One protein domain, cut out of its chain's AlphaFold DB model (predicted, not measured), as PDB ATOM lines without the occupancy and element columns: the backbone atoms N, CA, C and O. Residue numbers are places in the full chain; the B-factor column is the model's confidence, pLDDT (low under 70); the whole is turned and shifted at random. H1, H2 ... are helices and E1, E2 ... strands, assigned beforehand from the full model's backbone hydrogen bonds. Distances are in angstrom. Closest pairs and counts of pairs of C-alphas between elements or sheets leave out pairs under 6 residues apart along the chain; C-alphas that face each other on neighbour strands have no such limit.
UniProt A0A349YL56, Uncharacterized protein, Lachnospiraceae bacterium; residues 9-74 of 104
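Overview. This is residues 9 to 74 of the 104 residues of an uncharacterized protein of Lachnospiraceae bacterium (UniProt A0A349YL56). A narrow antiparallel meander, E1 beside E2 beside E3, has H2 lengthwise and H1 crosswise over one face: two layers. Mixed helices and strands make a rod, 45 by 18 by 16 A. The printed part has 66 residues with three strands, then two helices, only just loose, close to compact: radius of gyration of the C-alphas 13.3 A.

Along the chain. Find E1, residues 9 to 17, from C-alpha 9 at (131.835, 152.627, 98.658). E2 is residues 23 to 34, E3 39 to 45 and H1 48 to 53. H2, residues 55 to 74, runs 29.4 A to C-alpha 74 at (138.507, 140.185, 103.203).

Arrangement. Find hairpin E1 and E2 at N 12 and O 29, hairpin E2 and E3 at N 30 and O 42, each 2.9 A. H2 runs along E2 and H1 across it, closest C-alphas 31 and 69, 6.7 A, and 26 and 51, 5.7 A. H1 has every O i to N i+4 pair within hydrogen-bond range, H2 13 of 16.

Size, cuts and confidence. No link is long, and residue 74 alone is under pLDDT 70.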
ATOM      1  N   THR A   9     132.745 151.789  97.875       92.50
ATOM      2  CA  THR A   9     131.835 152.627  98.658       92.50
ATOM      3  C   THR A   9     130.568 151.841  98.940       92.50
ATOM      4  O   THR A   9     129.957 151.306  98.017       92.50
ATOM      5  N   VAL A  10     130.171 151.790 100.207       93.50
ATOM      6  CA  VAL A  10     128.938 151.146 100.670       93.50
ATOM      7  C   VAL A  10     128.048 152.169 101.366       93.50
ATOM      8  O   VAL A  10     128.527 153.115 101.995       93.50
ATOM      9  N   SER A  11     126.738 151.991 101.250       95.69
ATOM     10  CA  SER A  11     125.743 152.881 101.848       95.69
ATOM     11  C   SER A  11     124.618 152.075 102.476       95.69
ATOM     12  O   SER A  11     124.180 151.086 101.895       95.69
ATOM     13  N   GLY A  12     124.140 152.523 103.631       96.00
ATOM     14  CA  GLY A  12     123.029 151.913 104.354       96.00
ATOM     15  C   GLY A  12     122.173 152.966 105.044       96.00
ATOM     16  O   GLY A  12     122.543 154.141 105.127       96.00
ATOM     17  N   SER A  13     121.014 152.562 105.546       96.81
ATOM     18  CA  SER A  13     120.115 153.460 106.268       96.81
ATOM     19  C   SER A  13     119.212 152.704 107.225       96.81
ATOM     20  O   SER A  13     118.713 151.641 106.872       96.81
ATOM     21  N   SER A  14     118.926 153.315 108.371       97.25
ATOM     22  CA  SER A  14     117.847 152.898 109.267       97.25
ATOM     23  C   SER A  14     116.585 153.687 108.950       97.25
ATOM     24  O   SER A  14     116.603 154.925 108.938       97.25
ATOM     25  N   ILE A  15     115.489 152.974 108.717       96.31
ATOM     26  CA  ILE A  15     114.184 153.531 108.355       96.31
ATOM     27  C   ILE A  15     113.166 153.096 109.406       96.31
ATOM     28  O   ILE A  15     113.181 151.956 109.859       96.31
ATOM     29  N   VAL A  16     112.276 154.008 109.790       95.38
ATOM     30  CA  VAL A  16     111.112 153.688 110.624       95.38
ATOM     31  C   VAL A  16     109.835 153.905 109.829       95.38
ATOM     32  O   VAL A  16     109.698 154.908 109.125       95.38
ATOM     33  N   THR A  17     108.889 152.982 109.967       96.19
ATOM     34  CA  THR A  17     107.533 153.135 109.439       96.19
ATOM     35  C   THR A  17     106.670 153.814 110.496       96.19
ATOM     36  O   THR A  17     106.521 153.322 111.616       96.19
ATOM     37  N   LEU A  18     106.122 154.974 110.155       93.56
ATOM     38  CA  LEU A  18     105.225 155.732 111.014       93.56
ATOM     39  C   LEU A  18     103.808 155.115 111.011       93.56
ATOM     40  O   LEU A  18     103.467 154.342 110.115       93.56
ATOM     41  N   PRO A  19     102.947 155.451 111.993       94.44
ATOM     42  CA  PRO A  19     101.595 154.884 112.093       94.44
ATOM     43  C   PRO A  19     100.675 155.188 110.902       94.44
ATOM     44  O   PRO A  19      99.677 154.503 110.702       94.44
ATOM     45  N   ASP A  20     100.988 156.227 110.130       94.56
ATOM     46  CA  ASP A  20     100.305 156.598 108.888       94.56
ATOM     47  C   ASP A  20     100.806 155.800 107.665       94.56
ATOM     48  O   ASP A  20     100.314 156.004 106.557       94.56
ATOM     49  N   GLY A  21     101.765 154.889 107.863       95.62
ATOM     50  CA  GLY A  21     102.412 154.097 106.820       95.62
ATOM     51  C   GLY A  21     103.587 154.798 106.137       95.62
ATOM     52  O   GLY A  21     104.210 154.206 105.260       95.62
ATOM     53  N   THR A  22     103.917 156.034 106.520       96.12
ATOM     54  CA  THR A  22     105.032 156.776 105.923       96.12
ATOM     55  C   THR A  22     106.366 156.220 106.414       96.12
ATOM     56  O   THR A  22     106.604 156.106 107.615       96.12
ATOM     57  N   GLU A  23     107.281 155.929 105.494       96.88
ATOM     58  CA  GLU A  23     108.658 155.572 105.831       96.88
ATOM     59  C   GLU A  23     109.519 156.822 106.016       96.88
ATOM     60  O   GLU A  23     109.486 157.756 105.209       96.88
ATOM     61  N   LYS A  24     110.318 156.843 107.083       96.12
ATOM     62  CA  LYS A  24     111.236 157.943 107.372       96.12
ATOM     63  C   LYS A  24     112.630 157.426 107.680       96.12
ATOM     64  O   LYS A  24     112.817 156.608 108.577       96.12
ATOM     65  N   VAL A  25     113.618 157.962 106.968       96.44
ATOM     66  CA  VAL A  25     115.033 157.717 107.263       96.44
ATOM     67  C   VAL A  25     115.385 158.397 108.582       96.44
ATOM     68  O   VAL A  25     115.207 159.606 108.742       96.44
ATOM     69  N   VAL A  26     115.897 157.614 109.524       97.25
ATOM     70  CA  VAL A  26     116.293 158.078 110.858       97.25
ATOM     71  C   VAL A  26     117.803 158.253 110.941       97.25
ATOM     72  O   VAL A  26     118.289 159.242 111.496       97.25
ATOM     73  N   ALA A  27     118.543 157.324 110.342       97.44
ATOM     74  CA  ALA A  27     119.989 157.383 110.232       97.44
ATOM     75  C   ALA A  27     120.451 156.884 108.862       97.44
ATOM     76  O   ALA A  27     119.813 156.034 108.242       97.44
ATOM     77  N   SER A  28     121.573 157.417 108.399       97.44
ATOM     78  CA  SER A  28     122.248 157.002 107.174       97.44
ATOM     79  C   SER A  28     123.698 156.665 107.482       97.44
ATOM     80  O   SER A  28     124.343 157.327 108.300       97.44
ATOM     81  N   TYR A  29     124.207 155.650 106.802       97.31
ATOM     82  CA  TYR A  29     125.547 155.116 106.972       97.31
ATOM     83  C   TYR A  29     126.271 155.160 105.633       97.31
ATOM     84  O   TYR A  29     125.699 154.834 104.591       97.31
ATOM     85  N   SER A  30     127.530 155.576 105.654       95.81
ATOM     86  CA  SER A  30     128.389 155.588 104.476       95.81
ATOM     87  C   SER A  30     129.746 155.027 104.850       95.81
ATOM     88  O   SER A  30     130.373 155.507 105.791       95.81
ATOM     89  N   GLY A  31     130.170 153.997 104.130       94.50
ATOM     90  CA  GLY A  31     131.464 153.356 104.285       94.50
ATOM     91  C   GLY A  31     132.322 153.570 103.047       94.50
ATOM     92  O   GLY A  31     131.833 153.465 101.921       94.50
ATOM     93  N   SER A  32     133.605 153.838 103.250       92.56
ATOM     94  CA  SER A  32     134.623 153.845 102.200       92.56
ATOM     95  C   SER A  32     135.733 152.881 102.588       92.56
ATOM     96  O   SER A  32     136.225 152.947 103.711       92.56
ATOM     97  N   ILE A  33     136.106 151.998 101.666       90.06
ATOM     98  CA  ILE A  33     137.124 150.961 101.846       90.06
ATOM     99  C   ILE A  33     138.153 151.150 100.739       90.06
ATOM    100  O   ILE A  33     137.803 151.222  99.558       90.06
ATOM    101  N   ASN A  34     139.414 151.275 101.121       87.12
ATOM    102  CA  ASN A  34     140.523 151.541 100.217       87.12
ATOM    103  C   ASN A  34     141.392 150.288 100.046       87.12
ATOM    104  O   ASN A  34     141.343 149.363 100.852       87.12
ATOM    105  N   SER A  35     142.230 150.279  99.007       80.56
ATOM    106  CA  SER A  35     143.145 149.159  98.716       80.56
ATOM    107  C   SER A  35     144.229 148.915  99.765       80.56
ATOM    108  O   SER A  35     144.904 147.895  99.711       80.56
ATOM    109  N   ASP A  36     144.451 149.860 100.673       82.12
ATOM    110  CA  ASP A  36     145.424 149.759 101.764       82.12
ATOM    111  C   ASP A  36     144.805 149.199 103.056       82.12
ATOM    112  O   ASP A  36     145.342 149.416 104.140       82.12
ATOM    113  N   ASP A  37     143.658 148.519 102.946       78.75
ATOM    114  CA  ASP A  37     142.814 148.041 104.048       78.75
ATOM    115  C   ASP A  37     142.279 149.154 104.970       78.75
ATOM    116  O   ASP A  37     141.611 148.871 105.973       78.75
ATOM    117  N   SER A  38     142.531 150.432 104.662       85.50
ATOM    118  CA  SER A  38     141.918 151.516 105.416       85.50
ATOM    119  C   SER A  38     140.433 151.583 105.079       85.50
ATOM    120  O   SER A  38     140.026 151.593 103.915       85.50
ATOM    121  N   TYR A  39     139.606 151.636 106.118       88.31
ATOM    122  CA  TYR A  39     138.181 151.867 105.966       88.31
ATOM    123  C   TYR A  39     137.716 152.953 106.924       88.31
ATOM    124  O   TYR A  39     138.259 153.152 108.014       88.31
ATOM    125  N   ASN A  40     136.695 153.677 106.494       92.25
ATOM    126  CA  ASN A  40     136.034 154.695 107.282       92.25
ATOM    127  C   ASN A  40     134.529 154.505 107.155       92.25
ATOM    128  O   ASN A  40     134.023 154.375 106.044       92.25
ATOM    129  N   ILE A  41     133.834 154.497 108.288       94.31
ATOM    130  CA  ILE A  41     132.377 154.464 108.338       94.31
ATOM    131  C   ILE A  41     131.900 155.744 109.011       94.31
ATOM    132  O   ILE A  41     132.280 156.052 110.140       94.31
ATOM    133  N   ASN A  42     131.038 156.470 108.312       96.00
ATOM    134  CA  ASN A  42     130.366 157.661 108.796       96.00
ATOM    135  C   ASN A  42     128.893 157.364 109.047       96.00
ATOM    136  O   ASN A  42     128.226 156.705 108.249       96.00
ATOM    137  N   LYS A  43     128.377 157.918 110.144       96.12
ATOM    138  CA  LYS A  43     126.960 157.891 110.501       96.12
ATOM    139  C   LYS A  43     126.409 159.307 110.517       96.12
ATOM    140  O   LYS A  43     126.966 160.186 111.174       96.12
ATOM    141  N   TYR A  44     125.272 159.495 109.868       97.00
ATOM    142  CA  TYR A  44     124.487 160.718 109.907       97.00
ATOM    143  C   TYR A  44     123.118 160.432 110.522       97.00
ATOM    144  O   TYR A  44     122.431 159.507 110.099       97.00
ATOM    145  N   VAL A  45     122.715 161.219 111.521       97.06
ATOM    146  CA  VAL A  45     121.389 161.115 112.147       97.06
ATOM    147  C   VAL A  45     120.499 162.203 111.559       97.06
ATOM    148  O   VAL A  45     120.742 163.388 111.776       97.06
ATOM    149  N   ALA A  46     119.479 161.793 110.807       94.31
ATOM    150  CA  ALA A  46     118.561 162.700 110.122       94.31
ATOM    151  C   ALA A  46     117.460 163.229 111.054       94.31
ATOM    152  O   ALA A  46     117.029 164.371 110.913       94.31
ATOM    153  N   ASP A  47     117.024 162.417 112.022       94.06
ATOM    154  CA  ASP A  47     116.033 162.802 113.028       94.06
ATOM    155  C   ASP A  47     116.454 162.305 114.413       94.06
ATOM    156  O   ASP A  47     116.354 161.122 114.734       94.06
ATOM    157  N   ASN A  48     116.926 163.227 115.254       96.19
ATOM    158  CA  ASN A  48     117.432 162.890 116.582       96.19
ATOM    159  C   ASN A  48     116.327 162.377 117.525       96.19
ATOM    160  O   ASN A  48     116.596 161.561 118.405       96.19
ATOM    161  N   ALA A  49     115.080 162.829 117.369       96.06
ATOM    162  CA  ALA A  49     113.992 162.382 118.234       96.06
ATOM    163  C   ALA A  49     113.638 160.921 117.935       96.06
ATOM    164  O   ALA A  49     113.615 160.093 118.847       96.06
ATOM    165  N   LEU A  50     113.443 160.593 116.656       95.69
ATOM    166  CA  LEU A  50     113.158 159.223 116.229       95.69
ATOM    167  C   LEU A  50     114.347 158.288 116.455       95.69
ATOM    168  O   LEU A  50     114.139 157.137 116.832       95.69
ATOM    169  N   TYR A  51     115.578 158.783 116.299       96.44
ATOM    170  CA  TYR A  51     116.786 158.006 116.577       96.44
ATOM    171  C   TYR A  51     116.857 157.582 118.040       96.44
ATOM    172  O   TYR A  51     117.066 156.412 118.331       96.44
ATOM    173  N   ASN A  52     116.623 158.509 118.973       96.50
ATOM    174  CA  ASN A  52     116.668 158.188 120.399       96.50
ATOM    175  C   ASN A  52     115.510 157.274 120.830       96.50
ATOM    176  O   ASN A  52     115.700 156.430 121.700       96.50
ATOM    177  N   GLN A  53     114.332 157.401 120.210       97.31
ATOM    178  CA  GLN A  53     113.201 156.493 120.453       97.31
ATOM    179  C   GLN A  53     113.478 155.063 119.974       97.31
ATOM    180  O   GLN A  53     113.032 154.112 120.610       97.31
ATOM    181  N   ASN A  54     114.234 154.910 118.885       96.50
ATOM    182  CA  ASN A  54     114.533 153.624 118.248       96.50
ATOM    183  C   ASN A  54     116.011 153.228 118.401       96.50
ATOM    184  O   ASN A  54     116.543 152.474 117.588       96.50
ATOM    185  N   PHE A  55     116.684 153.733 119.443       95.00
ATOM    186  CA  PHE A  55     118.145 153.704 119.548       95.00
ATOM    187  C   PHE A  55     118.746 152.304 119.418       95.00
ATOM    188  O   PHE A  55     119.735 152.141 118.708       95.00
ATOM    189  N   SER A  56     118.160 151.300 120.079       97.38
ATOM    190  CA  SER A  56     118.665 149.924 120.005       97.38
ATOM    191  C   SER A  56     118.610 149.377 118.582       97.38
ATOM    192  O   SER A  56     119.622 148.895 118.098       97.38
ATOM    193  N   MET A  57     117.487 149.556 117.875       96.56
ATOM    194  CA  MET A  57     117.347 149.089 116.492       96.56
ATOM    195  C   MET A  57     118.323 149.810 115.559       96.56
ATOM    196  O   MET A  57     119.059 149.170 114.824       96.56
ATOM    197  N   CYS A  58     118.436 151.140 115.659       96.69
ATOM    198  CA  CYS A  58     119.415 151.872 114.852       96.69
ATOM    199  C   CYS A  58     120.869 151.501 115.193       96.69
ATOM    200  O   CYS A  58     121.765 151.684 114.372       96.69
ATOM    201  N   ARG A  59     121.142 151.038 116.418       96.56
ATOM    202  CA  ARG A  59     122.462 150.532 116.803       96.56
ATOM    203  C   ARG A  59     122.719 149.152 116.204       96.56
ATOM    204  O   ARG A  59     123.836 148.922 115.752       96.56
ATOM    205  N   ASP A  60     121.724 148.277 116.201       97.62
ATOM    206  CA  ASP A  60     121.825 146.949 115.599       97.62
ATOM    207  C   ASP A  60     122.028 147.062 114.080       97.62
ATOM    208  O   ASP A  60     123.005 146.517 113.571       97.62
ATOM    209  N   ASP A  61     121.239 147.900 113.398       97.25
ATOM    210  CA  ASP A  61     121.409 148.212 111.970       97.25
ATOM    211  C   ASP A  61     122.816 148.746 111.654       97.25
ATOM    212  O   ASP A  61     123.411 148.419 110.629       97.25
ATOM    213  N   TYR A  62     123.363 149.601 112.528       96.75
ATOM    214  CA  TYR A  62     124.719 150.125 112.364       96.75
ATOM    215  C   TYR A  62     125.773 149.016 112.475       96.75
ATOM    216  O   TYR A  62     126.713 149.003 111.682       96.75
ATOM    217  N   ASN A  63     125.630 148.099 113.436       96.56
ATOM    218  CA  ASN A  63     126.567 146.987 113.598       96.56
ATOM    219  C   ASN A  63     126.490 146.035 112.396       96.56
ATOM    220  O   ASN A  63     127.525 145.638 111.873       96.56
ATOM    221  N   GLU A  64     125.281 145.730 111.914       96.69
ATOM    222  CA  GLU A  64     125.086 144.909 110.715       96.69
ATOM    223  C   GLU A  64     125.701 145.577 109.477       96.69
ATOM    224  O   GLU A  64     126.394 144.927 108.694       96.69
ATOM    225  N   PHE A  65     125.524 146.893 109.324       95.88
ATOM    226  CA  PHE A  65     126.175 147.656 108.261       95.88
ATOM    227  C   PHE A  65     127.705 147.615 108.367       95.88
ATOM    228  O   PHE A  65     128.390 147.475 107.353       95.88
ATOM    229  N   GLU A  66     128.252 147.749 109.576       93.81
ATOM    230  CA  GLU A  66     129.691 147.660 109.816       93.81
ATOM    231  C   GLU A  66     130.234 146.267 109.475       93.81
ATOM    232  O   GLU A  66     131.249 146.165 108.782       93.81
ATOM    233  N   ASP A  67     129.546 145.204 109.882       93.31
ATOM    234  CA  ASP A  67     129.918 143.828 109.553       93.31
ATOM    235  C   ASP A  67     129.840 143.571 108.045       93.31
ATOM    236  O   ASP A  67     130.782 143.029 107.461       93.31
ATOM    237  N   TYR A  68     128.781 144.044 107.381       91.69
ATOM    238  CA  TYR A  68     128.653 143.986 105.926       91.69
ATOM    239  C   TYR A  68     129.811 144.705 105.230       91.69
ATOM    240  O   TYR A  68     130.460 144.127 104.359       91.69
ATOM    241  N   ALA A  69     130.138 145.932 105.646       90.12
ATOM    242  CA  ALA A  69     131.267 146.682 105.101       90.12
ATOM    243  C   ALA A  69     132.596 145.926 105.287       90.12
ATOM    244  O   ALA A  69     133.437 145.915 104.389       90.12
ATOM    245  N   ARG A  70     132.775 145.233 106.417       86.56
ATOM    246  CA  ARG A  70     133.982 144.439 106.689       86.56
ATOM    247  C   ARG A  70     134.131 143.216 105.792       86.56
ATOM    248  O   ARG A  70     135.264 142.797 105.571       86.56
ATOM    249  N   THR A  71     133.054 142.664 105.236       86.94
ATOM    250  CA  THR A  71     133.168 141.528 104.300       86.94
ATOM    251  C   THR A  71     134.020 141.874 103.074       86.94
ATOM    252  O   THR A  71     134.833 141.062 102.634       86.94
ATOM    253  N   PHE A  72     133.947 143.121 102.601       82.94
ATOM    254  CA  PHE A  72     134.725 143.601 101.457       82.94
ATOM    255  C   PHE A  72     136.217 143.811 101.768       82.94
ATOM    256  O   PHE A  72     137.035 143.787 100.851       82.94
ATOM    257  N   LEU A  73     136.609 143.963 103.041       75.19
ATOM    258  CA  LEU A  73     138.030 143.993 103.430       75.19
ATOM    259  C   LEU A  73     138.706 142.631 103.221       75.19
ATOM    260  O   LEU A  73     139.896 142.576 102.921       75.19
ATOM    261  N   ASN A  74     137.962 141.532 103.373       64.56
ATOM    262  CA  ASN A  74     138.507 140.185 103.203       64.56
ATOM    263  C   ASN A  74     138.565 139.774 101.725       64.56
ATOM    264  O   ASN A  74     139.534 139.148 101.314       64.56
TER     265      ASN A  74